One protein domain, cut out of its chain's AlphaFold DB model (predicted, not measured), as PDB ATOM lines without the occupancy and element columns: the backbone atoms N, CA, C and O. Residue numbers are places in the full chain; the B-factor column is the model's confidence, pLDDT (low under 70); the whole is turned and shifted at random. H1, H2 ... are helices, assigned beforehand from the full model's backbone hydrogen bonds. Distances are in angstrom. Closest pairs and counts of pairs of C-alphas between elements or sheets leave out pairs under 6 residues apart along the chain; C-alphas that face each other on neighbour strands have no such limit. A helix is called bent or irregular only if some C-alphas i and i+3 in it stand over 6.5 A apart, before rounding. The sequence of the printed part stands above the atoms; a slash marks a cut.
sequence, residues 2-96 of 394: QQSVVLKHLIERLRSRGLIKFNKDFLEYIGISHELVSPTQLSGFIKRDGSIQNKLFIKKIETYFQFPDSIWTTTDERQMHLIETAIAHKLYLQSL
ATOM      1  N   GLN A   2     146.085 116.144 184.102       65.19
ATOM      2  CA  GLN A   2     145.512 115.928 182.753       65.19
ATOM      3  C   GLN A   2     145.824 117.060 181.745       65.19
ATOM      4  O   GLN A   2     146.112 116.795 180.586       65.19
ATOM      5  N   GLN A   3     145.899 118.325 182.181       70.19
ATOM      6  CA  GLN A   3     146.224 119.457 181.288       70.19
ATOM      7  C   GLN A   3     147.625 119.380 180.649       70.19
ATOM      8  O   GLN A   3     147.803 119.747 179.491       70.19
ATOM      9  N   SER A   4     148.615 118.868 181.388       69.12
ATOM     10  CA  SER A   4     149.970 118.624 180.876       69.12
ATOM     11  C   SER A   4     150.004 117.573 179.772       69.12
ATOM     12  O   SER A   4     150.864 117.646 178.898       69.12
ATOM     13  N   VAL A   5     149.086 116.603 179.815       77.62
ATOM     14  CA  VAL A   5     148.983 115.517 178.831       77.62
ATOM     15  C   VAL A   5     148.428 116.062 177.518       77.62
ATOM     16  O   VAL A   5     149.081 115.911 176.486       77.62
ATOM     17  N   VAL A   6     147.323 116.815 177.568       81.44
ATOM     18  CA  VAL A   6     146.746 117.510 176.400       81.44
ATOM     19  C   VAL A   6     147.786 118.405 175.720       81.44
ATOM     20  O   VAL A   6     147.992 118.305 174.514       81.44
ATOM     21  N   LEU A   7     148.491 119.245 176.486       81.62
ATOM     22  CA  LEU A   7     149.525 120.136 175.944       81.62
ATOM     23  C   LEU A   7     150.688 119.383 175.305       81.62
ATOM     24  O   LEU A   7     151.153 119.764 174.231       81.62
ATOM     25  N   LYS A   8     151.172 118.330 175.971       81.00
ATOM     26  CA  LYS A   8     152.255 117.497 175.453       81.00
ATOM     27  C   LYS A   8     151.849 116.884 174.114       81.00
ATOM     28  O   LYS A   8     152.577 117.052 173.140       81.00
ATOM     29  N   HIS A   9     150.678 116.255 174.054       86.62
ATOM     30  CA  HIS A   9     150.165 115.658 172.825       86.62
ATOM     31  C   HIS A   9     149.950 116.693 171.724       86.62
ATOM     32  O   HIS A   9     150.377 116.468 170.597       86.62
ATOM     33  N   LEU A  10     149.367 117.848 172.043       87.69
ATOM     34  CA  LEU A  10     149.149 118.929 171.083       87.69
ATOM     35  C   LEU A  10     150.465 119.393 170.451       87.69
ATOM     36  O   LEU A  10     150.584 119.435 169.229       87.69
ATOM     37  N   ILE A  11     151.483 119.671 171.266       85.56
ATOM     38  CA  ILE A  11     152.809 120.082 170.791       85.56
ATOM     39  C   ILE A  11     153.471 118.978 169.956       85.56
ATOM     40  O   ILE A  11     154.038 119.263 168.902       85.56
ATOM     41  N   GLU A  12     153.422 117.727 170.416       86.12
ATOM     42  CA  GLU A  12     153.981 116.581 169.688       86.12
ATOM     43  C   GLU A  12     153.332 116.429 168.308       86.12
ATOM     44  O   GLU A  12     154.045 116.274 167.314       86.12
ATOM     45  N   ARG A  13     152.002 116.552 168.225       88.25
ATOM     46  CA  ARG A  13     151.269 116.447 166.958       88.25
ATOM     47  C   ARG A  13     151.533 117.622 166.025       88.25
ATOM     48  O   ARG A  13     151.812 117.398 164.845       88.25
ATOM     49  N   LEU A  14     151.552 118.854 166.537       86.19
ATOM     50  CA  LEU A  14     151.912 120.035 165.744       86.19
ATOM     51  C   LEU A  14     153.324 119.901 165.150       86.19
ATOM     52  O   LEU A  14     153.529 120.207 163.976       86.19
ATOM     53  N   ARG A  15     154.287 119.368 165.915       85.12
ATOM     54  CA  ARG A  15     155.641 119.082 165.409       85.12
ATOM     55  C   ARG A  15     155.660 117.979 164.362       85.12
ATOM     56  O   ARG A  15     156.321 118.143 163.343       85.12
ATOM     57  N   SER A  16     154.945 116.872 164.583       85.69
ATOM     58  CA  SER A  16     154.908 115.770 163.608       85.69
ATOM     59  C   SER A  16     154.306 116.186 162.266       85.69
ATOM     60  O   SER A  16     154.627 115.594 161.244       85.69
ATOM     61  N   ARG A  17     153.464 117.228 162.266       83.44
ATOM     62  CA  ARG A  17     152.874 117.832 161.065       83.44
ATOM     63  C   ARG A  17     153.702 118.995 160.497       83.44
ATOM     64  O   ARG A  17     153.278 119.607 159.527       83.44
ATOM     65  N   GLY A  18     154.849 119.325 161.096       84.19
ATOM     66  CA  GLY A  18     155.717 120.420 160.651       84.19
ATOM     67  C   GLY A  18     155.172 121.830 160.907       84.19
ATOM     68  O   GLY A  18     155.727 122.788 160.378       84.19
ATOM     69  N   LEU A  19     154.118 121.974 161.717       83.19
ATOM     70  CA  LEU A  19     153.463 123.263 161.993       83.19
ATOM     71  C   LEU A  19     154.248 124.129 162.982       83.19
ATOM     72  O   LEU A  19     154.140 125.350 162.960       83.19
ATOM     73  N   ILE A  20     155.043 123.494 163.847       83.62
ATOM     74  CA  ILE A  20     155.966 124.150 164.778       83.62
ATOM     75  C   ILE A  20     157.281 123.365 164.832       83.62
ATOM     76  O   ILE A  20     157.278 122.137 164.704       83.62
ATOM     77  N   LYS A  21     158.410 124.041 165.076       79.00
ATOM     78  CA  LYS A  21     159.734 123.395 165.167       79.00
ATOM     79  C   LYS A  21     160.187 123.219 166.615       79.00
ATOM     80  O   LYS A  21     160.797 122.209 166.970       79.00
ATOM     81  N   PHE A  22     159.852 124.171 167.474       75.69
ATOM     82  CA  PHE A  22     160.238 124.219 168.880       75.69
ATOM     83  C   PHE A  22     159.025 124.475 169.785       75.69
ATOM     84  O   PHE A  22     158.001 124.986 169.352       75.69
ATOM     85  N   ASN A  23     159.149 124.174 171.087       67.50
ATOM     86  CA  ASN A  23     158.093 124.486 172.072       67.50
ATOM     87  C   ASN A  23     157.735 125.976 172.117       67.50
ATOM     88  O   ASN A  23     156.594 126.318 172.403       67.50
ATOM     89  N   LYS A  24     158.711 126.854 171.864       69.94
ATOM     90  CA  LYS A  24     158.509 128.308 171.870       69.94
ATOM     91  C   LYS A  24     157.605 128.780 170.723       69.94
ATOM     92  O   LYS A  24     156.860 129.732 170.916       69.94
ATOM     93  N   ASP A  25     157.622 128.074 169.591       74.50
ATOM     94  CA  ASP A  25     156.850 128.424 168.393       74.50
ATOM     95  C   ASP A  25     155.348 128.151 168.604       74.50
ATOM     96  O   ASP A  25     154.504 128.707 167.913       74.50
ATOM     97  N   PHE A  26     154.985 127.333 169.605       80.69
ATOM     98  CA  PHE A  26     153.586 127.075 169.960       80.69
ATOM     99  C   PHE A  26     152.834 128.351 170.356       80.69
ATOM    100  O   PHE A  26     151.666 128.498 170.016       80.69
ATOM    101  N   LEU A  27     153.495 129.270 171.070       75.56
ATOM    102  CA  LEU A  27     152.872 130.515 171.529       75.56
ATOM    103  C   LEU A  27     152.519 131.426 170.354       75.56
ATOM    104  O   LEU A  27     151.401 131.934 170.288       75.56
ATOM    105  N   GLU A  28     153.453 131.576 169.420       76.44
ATOM    106  CA  GLU A  28     153.254 132.316 168.176       76.44
ATOM    107  C   GLU A  28     152.139 131.676 167.342       76.44
ATOM    108  O   GLU A  28     151.215 132.367 166.915       76.44
ATOM    109  N   TYR A  29     152.157 130.345 167.222       79.56
ATOM    110  CA  TYR A  29     151.160 129.581 166.473       79.56
ATOM    111  C   TYR A  29     149.723 129.841 166.952       79.56
ATOM    112  O   TYR A  29     148.826 130.005 166.129       79.56
ATOM    113  N   ILE A  30     149.494 129.952 168.268       79.50
ATOM    114  CA  ILE A  30     148.170 130.265 168.843       79.50
ATOM    115  C   ILE A  30     147.905 131.774 169.022       79.50
ATOM    116  O   ILE A  30     146.994 132.171 169.757       79.50
ATOM    117  N   GLY A  31     148.704 132.639 168.388       73.00
ATOM    118  CA  GLY A  31     148.510 134.091 168.389       73.00
ATOM    119  C   GLY A  31     148.812 134.764 169.731       73.00
ATOM    120  O   GLY A  31     148.137 135.722 170.123       73.00
ATOM    121  N   ILE A  32     149.767 134.255 170.511       71.19
ATOM    122  CA  ILE A  32     150.304 134.928 171.705       71.19
ATOM    123  C   ILE A  32     151.593 135.648 171.316       71.19
ATOM    124  O   ILE A  32     152.617 135.011 171.093       71.19
ATOM    125  N   SER A  33     151.532 136.985 171.274       62.12
ATOM    126  CA  SER A  33     152.699 137.830 171.000       62.12
ATOM    127  C   SER A  33     153.826 137.580 172.007       62.12
ATOM    128  O   SER A  33     153.593 137.517 173.220       62.12
ATOM    129  N   HIS A  34     155.058 137.508 171.498       55.22
ATOM    130  CA  HIS A  34     156.283 137.425 172.295       55.22
ATOM    131  C   HIS A  34     156.501 138.649 173.202       55.22
ATOM    132  O   HIS A  34     157.238 138.559 174.177       55.22
ATOM    133  N   GLU A  35     155.828 139.775 172.952       52.94
ATOM    134  CA  GLU A  35     155.899 140.962 173.818       52.94
ATOM    135  C   GLU A  35     155.170 140.765 175.158       52.94
ATOM    136  O   GLU A  35     155.503 141.405 176.154       52.94
ATOM    137  N   LEU A  36     154.206 139.837 175.213       48.94
ATOM    138  CA  LEU A  36     153.473 139.463 176.431       48.94
ATOM    139  C   LEU A  36     154.122 138.289 177.178       48.94
ATOM    140  O   LEU A  36     153.668 137.917 178.262       48.94
ATOM    141  N   VAL A  37     155.162 137.681 176.601       46.88
ATOM    142  CA  VAL A  37     155.817 136.489 177.136       46.88
ATOM    143  C   VAL A  37     157.322 136.655 177.022       46.88
ATOM    144  O   VAL A  37     157.899 136.442 175.960       46.88
ATOM    145  N   SER A  38     157.979 136.974 178.141       46.97
ATOM    146  CA  SER A  38     159.438 136.885 178.224       46.97
ATOM    147  C   SER A  38     159.905 135.534 177.641       46.97
ATOM    148  O   SER A  38     159.362 134.498 178.049       46.97
ATOM    149  N   PRO A  39     160.910 135.496 176.739       42.06
ATOM    150  CA  PRO A  39     161.420 134.270 176.109       42.06
ATOM    151  C   PRO A  39     161.818 133.146 177.086       42.06
ATOM    152  O   PRO A  39     161.996 132.001 176.676       42.06
ATOM    153  N   THR A  40     161.939 133.447 178.383       43.12
ATOM    154  CA  THR A  40     162.238 132.500 179.467       43.12
ATOM    155  C   THR A  40     161.015 131.938 180.212       43.12
ATOM    156  O   THR A  40     161.203 131.126 181.116       43.12
ATOM    157  N   GLN A  41     159.768 132.300 179.875       48.44
ATOM    158  CA  GLN A  41     158.602 132.074 180.751       48.44
ATOM    159  C   GLN A  41     157.459 131.206 180.191       48.44
ATOM    160  O   GLN A  41     156.306 131.412 180.563       48.44
ATOM    161  N   LEU A  42     157.731 130.117 179.460       50.72
ATOM    162  CA  LEU A  42     156.764 128.993 179.465       50.72
ATOM    163  C   LEU A  42     156.465 128.543 180.914       50.72
ATOM    164  O   LEU A  42     155.338 128.170 181.225       50.72
ATOM    165  N   SER A  43     157.437 128.706 181.824       50.06
ATOM    166  CA  SER A  43     157.305 128.479 183.268       50.06
ATOM    167  C   SER A  43     156.323 129.410 183.997       50.06
ATOM    168  O   SER A  43     155.962 129.113 185.131       50.06
ATOM    169  N   GLY A  44     155.928 130.545 183.398       54.12
ATOM    170  CA  GLY A  44     154.901 131.450 183.940       54.12
ATOM    171  C   GLY A  44     153.473 131.056 183.542       54.12
ATOM    172  O   GLY A  44     152.506 131.486 184.168       54.12
ATOM    173  N   PHE A  45     153.339 130.212 182.516       60.56
ATOM    174  CA  PHE A  45     152.062 129.677 182.041       60.56
ATOM    175  C   PHE A  45     151.863 128.219 182.446       60.56
ATOM    176  O   PHE A  45     150.726 127.798 182.634       60.56
ATOM    177  N   ILE A  46     152.949 127.461 182.608       59.00
ATOM    178  CA  ILE A  46     152.963 126.035 182.924       59.00
ATOM    179  C   ILE A  46     153.927 125.818 184.097       59.00
ATOM    180  O   ILE A  46     155.114 126.132 184.007       59.00
ATOM    181  N   LYS A  47     153.440 125.272 185.211       60.34
ATOM    182  CA  LYS A  47     154.272 124.903 186.362       60.34
ATOM    183  C   LYS A  47     155.266 123.799 185.989       60.34
ATOM    184  O   LYS A  47     155.088 123.071 185.019       60.34
ATOM    185  N   ARG A  48     156.287 123.595 186.832       58.44
ATOM    186  CA  ARG A  48     157.250 122.482 186.682       58.44
ATOM    187  C   ARG A  48     156.596 121.091 186.672       58.44
ATOM    188  O   ARG A  48     157.172 120.176 186.102       58.44
ATOM    189  N   ASP A  49     155.412 120.945 187.269       57.12
ATOM    190  CA  ASP A  49     154.601 119.715 187.250       57.12
ATOM    191  C   ASP A  49     153.706 119.585 185.998       57.12
ATOM    192  O   ASP A  49     152.892 118.667 185.899       57.12
ATOM    193  N   GLY A  50     153.825 120.521 185.049       56.28
ATOM    194  CA  GLY A  50     153.056 120.570 183.811       56.28
ATOM    195  C   GLY A  50     151.647 121.167 183.940       56.28
ATOM    196  O   GLY A  50     150.948 121.289 182.935       56.28
ATOM    197  N   SER A  51     151.196 121.558 185.138       61.41
ATOM    198  CA  SER A  51     149.885 122.203 185.302       61.41
ATOM    199  C   SER A  51     149.869 123.623 184.736       61.41
ATOM    200  O   SER A  51     150.819 124.386 184.913       61.41
ATOM    201  N   ILE A  52     148.781 124.001 184.062       67.00
ATOM    202  CA  ILE A  52     148.650 125.333 183.471       67.00
ATOM    203  C   ILE A  52     148.225 126.322 184.564       67.00
ATOM    204  O   ILE A  52     147.194 126.152 185.211       67.00
ATOM    205  N   GLN A  53     149.023 127.364 184.782       64.75
ATOM    206  CA  GLN A  53     148.791 128.394 185.799       64.75
ATOM    207  C   GLN A  53     147.835 129.496 185.333       64.75
ATOM    208  O   GLN A  53     147.170 130.125 186.154       64.75
ATOM    209  N   ASN A  54     147.758 129.740 184.023       72.38
ATOM    210  CA  ASN A  54     147.073 130.900 183.469       72.38
ATOM    211  C   ASN A  54     145.790 130.504 182.718       72.38
ATOM    212  O   ASN A  54     145.846 129.893 181.651       72.38
ATOM    213  N   LYS A  55     144.626 130.914 183.235       70.88
ATOM    214  CA  LYS A  55     143.321 130.675 182.591       70.88
ATOM    215  C   LYS A  55     143.198 131.327 181.207       70.88
ATOM    216  O   LYS A  55     142.511 130.784 180.351       70.88
ATOM    217  N   LEU A  56     143.880 132.450 180.963       71.06
ATOM    218  CA  LEU A  56     143.921 133.106 179.650       71.06
ATOM    219  C   LEU A  56     144.600 132.212 178.601       71.06
ATOM    220  O   LEU A  56     144.189 132.187 177.446       71.06
ATOM    221  N   PHE A  57     145.624 131.464 179.015       76.06
ATOM    222  CA  PHE A  57     146.359 130.547 178.147       76.06
ATOM    223  C   PHE A  57     145.513 129.336 177.760       76.06
ATOM    224  O   PHE A  57     145.421 129.013 176.580       76.06
ATOM    225  N   ILE A  58     144.824 128.738 178.738       78.69
ATOM    226  CA  ILE A  58     143.844 127.666 178.508       78.69
ATOM    227  C   ILE A  58     142.782 128.138 177.511       78.69
ATOM    228  O   ILE A  58     142.606 127.518 176.467       78.69
ATOM    229  N   LYS A  59     142.174 129.301 177.776       78.88
ATOM    230  CA  LYS A  59     141.120 129.859 176.928       78.88
ATOM    231  C   LYS A  59     141.592 130.159 175.508       78.88
ATOM    232  O   LYS A  59     140.836 129.963 174.560       78.88
ATOM    233  N   LYS A  60     142.838 130.614 175.329       81.50
ATOM    234  CA  LYS A  60     143.414 130.805 173.990       81.50
ATOM    235  C   LYS A  60     143.574 129.491 173.237       81.50
ATOM    236  O   LYS A  60     143.258 129.460 172.056       81.50
ATOM    237  N   ILE A  61     144.016 128.424 173.899       84.06
ATOM    238  CA  ILE A  61     144.126 127.097 173.277       84.06
ATOM    239  C   ILE A  61     142.739 126.576 172.896       84.06
ATOM    240  O   ILE A  61     142.543 126.178 171.750       84.06
ATOM    241  N   GLU A  62     141.775 126.641 173.820       84.62
ATOM    242  CA  GLU A  62     140.382 126.242 173.578       84.62
ATOM    243  C   GLU A  62     139.784 127.001 172.396       84.62
ATOM    244  O   GLU A  62     139.249 126.389 171.481       84.62
ATOM    245  N   THR A  63     139.947 128.325 172.367       81.81
ATOM    246  CA  THR A  63     139.415 129.175 171.293       81.81
ATOM    247  C   THR A  63     140.117 128.899 169.967       81.81
ATOM    248  O   THR A  63     139.463 128.765 168.935       81.81
ATOM    249  N   TYR A  64     141.451 128.802 169.973       83.12
ATOM    250  CA  TYR A  64     142.225 128.622 168.751       83.12
ATOM    251  C   TYR A  64     141.911 127.278 168.096       83.12
ATOM    252  O   TYR A  64     141.643 127.250 166.898       83.12
ATOM    253  N   PHE A  65     141.902 126.185 168.860       84.88
ATOM    254  CA  PHE A  65     141.642 124.833 168.354       84.88
ATOM    255  C   PHE A  65     140.162 124.425 168.395       84.88
ATOM    256  O   PHE A  65     139.844 123.318 167.977       84.88
ATOM    257  N   GLN A  66     139.272 125.308 168.862       82.44
ATOM    258  CA  GLN A  66     137.843 125.033 169.064       82.44
ATOM    259  C   GLN A  66     137.599 123.781 169.923       82.44
ATOM    260  O   GLN A  66     136.724 122.965 169.638       82.44
ATOM    261  N   PHE A  67     138.400 123.595 170.973       85.06
ATOM    262  CA  PHE A  67     138.238 122.438 171.846       85.06
ATOM    263  C   PHE A  67     136.984 122.558 172.720       85.06
ATOM    264  O   PHE A  67     136.697 123.646 173.218       85.06
ATOM    265  N   PRO A  68     136.273 121.443 172.976       80.31
ATOM    266  CA  PRO A  68     135.223 121.425 173.982       80.31
ATOM    267  C   PRO A  68     135.829 121.544 175.386       80.31
ATOM    268  O   PRO A  68     136.900 120.990 175.645       80.31
ATOM    269  N   ASP A  69     135.096 122.151 176.322       76.88
ATOM    270  CA  ASP A  69     135.503 122.290 177.736       76.88
ATOM    271  C   ASP A  69     135.915 120.948 178.381       76.88
ATOM    272  O   ASP A  69     136.740 120.884 179.297       76.88
ATOM    273  N   SER A  70     135.354 119.841 177.882       81.06
ATOM    274  CA  SER A  70     135.616 118.481 178.354       81.06
ATOM    275  C   SER A  70     136.991 117.925 177.967       81.06
ATOM    276  O   SER A  70     137.398 116.904 178.535       81.06
ATOM    277  N   ILE A  71     137.746 118.576 177.069       85.00
ATOM    278  CA  ILE A  71     139.061 118.081 176.624       85.00
ATOM    279  C   ILE A  71     140.022 117.857 177.796       85.00
ATOM    280  O   ILE A  71     140.819 116.927 177.779       85.00
ATOM    281  N   TRP A  72     139.913 118.653 178.858       84.69
ATOM    282  CA  TRP A  72     140.815 118.574 180.007       84.69
ATOM    283  C   TRP A  72     140.503 117.439 180.980       84.69
ATOM    284  O   TRP A  72     141.320 117.178 181.861       84.69
ATOM    285  N   THR A  73     139.326 116.820 180.867       81.50
ATOM    286  CA  THR A  73     138.798 115.857 181.850       81.50
ATOM    287  C   THR A  73     138.466 114.493 181.251       81.50
ATOM    288  O   THR A  73     138.281 113.527 181.990       81.50
ATOM    289  N   THR A  74     138.422 114.389 179.920       82.62
ATOM    290  CA  THR A  74     138.187 113.128 179.210       82.62
ATOM    291  C   THR A  74     139.418 112.208 179.217       82.62
ATOM    292  O   THR A  74     140.509 112.611 179.622       82.62
ATOM    293  N   THR A  75     139.240 110.958 178.784       84.62
ATOM    294  CA  THR A  75     140.293 109.930 178.697       84.62
ATOM    295  C   THR A  75     141.406 110.331 177.728       84.62
ATOM    296  O   THR A  75     141.102 110.933 176.700       84.62
ATOM    297  N   ASP A  76     142.648 109.912 177.978       83.62
ATOM    298  CA  ASP A  76     143.810 110.213 177.124       83.62
ATOM    299  C   ASP A  76     143.578 109.861 175.641       83.62
ATOM    300  O   ASP A  76     143.878 110.662 174.759       83.62
ATOM    301  N   GLU A  77     142.952 108.716 175.350       81.62
ATOM    302  CA  GLU A  77     142.597 108.316 173.980       81.62
ATOM    303  C   GLU A  77     141.671 109.340 173.301       81.62
ATOM    304  O   GLU A  77     141.929 109.802 172.186       81.62
ATOM    305  N   ARG A  78     140.620 109.772 174.009       81.88
ATOM    306  CA  ARG A  78     139.702 110.811 173.527       81.88
ATOM    307  C   ARG A  78     140.395 112.167 173.383       81.88
ATOM    308  O   ARG A  78     140.098 112.876 172.426       81.88
ATOM    309  N   GLN A  79     141.325 112.520 174.274       86.12
ATOM    310  CA  GLN A  79     142.124 113.746 174.155       86.12
ATOM    311  C   GLN A  79     142.974 113.733 172.882       86.12
ATOM    312  O   GLN A  79     142.947 114.695 172.118       86.12
ATOM    313  N   MET A  80     143.693 112.636 172.626       86.25
ATOM    314  CA  MET A  80     144.514 112.479 171.422       86.25
ATOM    315  C   MET A  80     143.678 112.591 170.147       86.25
ATOM    316  O   MET A  80     144.088 113.271 169.210       86.25
ATOM    317  N   HIS A  81     142.498 111.968 170.129       83.56
ATOM    318  CA  HIS A  81     141.573 112.063 169.004       83.56
ATOM    319  C   HIS A  81     141.090 113.504 168.772       83.56
ATOM    320  O   HIS A  81     141.196 114.001 167.655       83.56
ATOM    321  N   LEU A  82     140.642 114.206 169.822       83.88
ATOM    322  CA  LEU A  82     140.208 115.608 169.721       83.88
ATOM    323  C   LEU A  82     141.326 116.529 169.207       83.88
ATOM    324  O   LEU A  82     141.068 117.420 168.399       83.88
ATOM    325  N   ILE A  83     142.568 116.305 169.647       88.56
ATOM    326  CA  ILE A  83     143.749 117.053 169.193       88.56
ATOM    327  C   ILE A  83     144.022 116.812 167.705       88.56
ATOM    328  O   ILE A  83     144.205 117.775 166.962       88.56
ATOM    329  N   GLU A  84     144.061 115.551 167.267       84.56
ATOM    330  CA  GLU A  84     144.295 115.213 165.855       84.56
ATOM    331  C   GLU A  84     143.221 115.820 164.957       84.56
ATOM    332  O   GLU A  84     143.555 116.443 163.949       84.56
ATOM    333  N   THR A  85     141.950 115.722 165.350       81.56
ATOM    334  CA  THR A  85     140.855 116.323 164.589       81.56
ATOM    335  C   THR A  85     140.978 117.843 164.520       81.56
ATOM    336  O   THR A  85     140.855 118.407 163.437       81.56
ATOM    337  N   ALA A  86     141.284 118.524 165.629       84.38
ATOM    338  CA  ALA A  86     141.436 119.978 165.614       84.38
ATOM    339  C   ALA A  86     142.600 120.444 164.724       84.38
ATOM    340  O   ALA A  86     142.478 121.445 164.014       84.38
ATOM    341  N   ILE A  87     143.723 119.720 164.724       84.44
ATOM    342  CA  ILE A  87     144.862 120.017 163.843       84.44
ATOM    343  C   ILE A  87     144.495 119.758 162.380       84.44
ATOM    344  O   ILE A  87     144.771 120.600 161.526       84.44
ATOM    345  N   ALA A  88     143.864 118.622 162.083       82.38
ATOM    346  CA  ALA A  88     143.425 118.291 160.733       82.38
ATOM    347  C   ALA A  88     142.417 119.324 160.203       82.38
ATOM    348  O   ALA A  88     142.564 119.785 159.075       82.38
ATOM    349  N   HIS A  89     141.480 119.776 161.042       82.19
ATOM    350  CA  HIS A  89     140.542 120.844 160.705       82.19
ATOM    351  C   HIS A  89     141.279 122.145 160.363       82.19
ATOM    352  O   HIS A  89     141.003 122.768 159.343       82.19
ATOM    353  N   LYS A  90     142.282 122.541 161.159       79.62
ATOM    354  CA  LYS A  90     143.088 123.736 160.861       79.62
ATOM    355  C   LYS A  90     143.828 123.637 159.534       79.62
ATOM    356  O   LYS A  90     143.811 124.608 158.783       79.62
ATOM    357  N   LEU A  91     144.449 122.493 159.261       79.75
ATOM    358  CA  LEU A  91     145.167 122.238 158.013       79.75
ATOM    359  C   LEU A  91     144.230 122.275 156.803       79.75
ATOM    360  O   LEU A  91     144.534 122.958 155.828       79.75
ATOM    361  N   TYR A  92     143.072 121.615 156.894       80.88
ATOM    362  CA  TYR A  92     142.035 121.665 155.863       80.88
ATOM    363  C   TYR A  92     141.656 123.114 155.554       80.88
ATOM    364  O   TYR A  92     141.765 123.571 154.420       80.88
ATOM    365  N   LEU A  93     141.330 123.890 156.586       75.25
ATOM    366  CA  LEU A  93     140.925 125.276 156.413       75.25
ATOM    367  C   LEU A  93     142.036 126.201 155.893       75.25
ATOM    368  O   LEU A  93     141.723 127.227 155.303       75.25
ATOM    369  N   GLN A  94     143.310 125.886 156.143       75.00
ATOM    370  CA  GLN A  94     144.452 126.605 155.559       75.00
ATOM    371  C   GLN A  94     144.638 126.298 154.069       75.00
ATOM    372  O   GLN A  94     145.210 127.110 153.351       75.00
ATOM    373  N   SER A  95     144.177 125.131 153.610       72.19
ATOM    374  CA  SER A  95     144.236 124.747 152.197       72.19
ATOM    375  C   SER A  95     143.152 125.419 151.349       72.19
ATOM    376  O   SER A  95     143.304 125.537 150.135       72.19
ATOM    377  N   LEU A  96     142.073 125.885 151.986       71.56
ATOM    378  CA  LEU A  96     140.974 126.546 151.300       71.56
ATOM    379  C   LEU A  96     141.328 128.004 150.979       71.56
ATOM    380  O   LEU A  96     141.783 128.739 151.859       71.56
TER     381      LEU A  96
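Overview. This is residues 2 to 96 of the 394 residues of an uncharacterized protein of uncultured Sulfurovum sp (UniProt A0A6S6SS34). Two helices, the long H6 and H1, cross at an angle while running the same way, and H4 makes a triangle of centres with them. The short H5 sits by the first residues of H1, and H2, H3 and the loops next to H3 lie on the side away from H6. The printed part has 95 residues with six named helices, H1 to H6 in chain order, and no named strand; its class is all helix. It is compact, with a radius of gyration of the C-alphas of 12.9 A, and rounded, spanning 33 by 30 by 21 A.

Arrangement. H6, residues 76 to 95, is the longest helix. It touches H1, residues 2 to 16, most closely at Leu 10 and Ile 83, whose C-alphas are 6.0 A apart. The two run the same way at a steep tilt of 40 degrees. H4, residues 55 to 65, only just touches H6, with 3 pairs of C-alphas within 8 A, and H6 does so with residues 86 to 90 alone. Their closest C-alphas, Phe 65 and Ala 86, are 5.6 A apart, and the helices run the same way at a steep tilt of 59 degrees. H1 and H4 are near each other. H5, residues 69 to 72, touches residues 78 to 82 of H6, the closest C-alphas being Ile 71 and Gln 79 at 5.9 A. It also touches residues 2 to 6 of H1, closest at the C-alphas of Gln 3 and Trp 72, 5.6 A apart. H2, residues 25 to 29, is close to H1 but not clearly touching; the C-alphas of Ile 11 and Phe 26 are closest, at 7.1 A. H3, residues 42 to 45, is close to H4 but not clearly touching, closest at the C-alphas of Phe 45 and Phe 57, 7.0 A apart. H2 and H3 are each apart from H6. In H1, H2, H4 and H6 every O i to N i+4 pair is within hydrogen-bond range; H3 and H5 are too short for such a pair.

Along the chain. H1 begins at C-alpha 2, (145.512, 115.928, 182.753), and is 21.3 A long. H6 is 28.9 A long and ends at C-alpha 95, (144.236, 124.747, 152.197). H4 is 15.5 A long from C-alpha 55 at (143.321, 130.675, 182.591). H2 measures 6.1 A and H3 5.4 A. H5 is irregular, but only just: C-alphas 69 and 72 are 6.9 A apart.

Size, cuts and confidence. The two C-alphas farthest apart are those of Arg 48 and Leu 96, at 39.2 A. The printed part has no cut. The link from H2 to H3, residues 30 to 41, is long; those from H4 to H5 and from H5 to H6 are tight. The mean pLDDT of the printed part is 74.6, and residues 2, 4, 23 to 24 and 33 to 53, the last stretch including H3, are under 70.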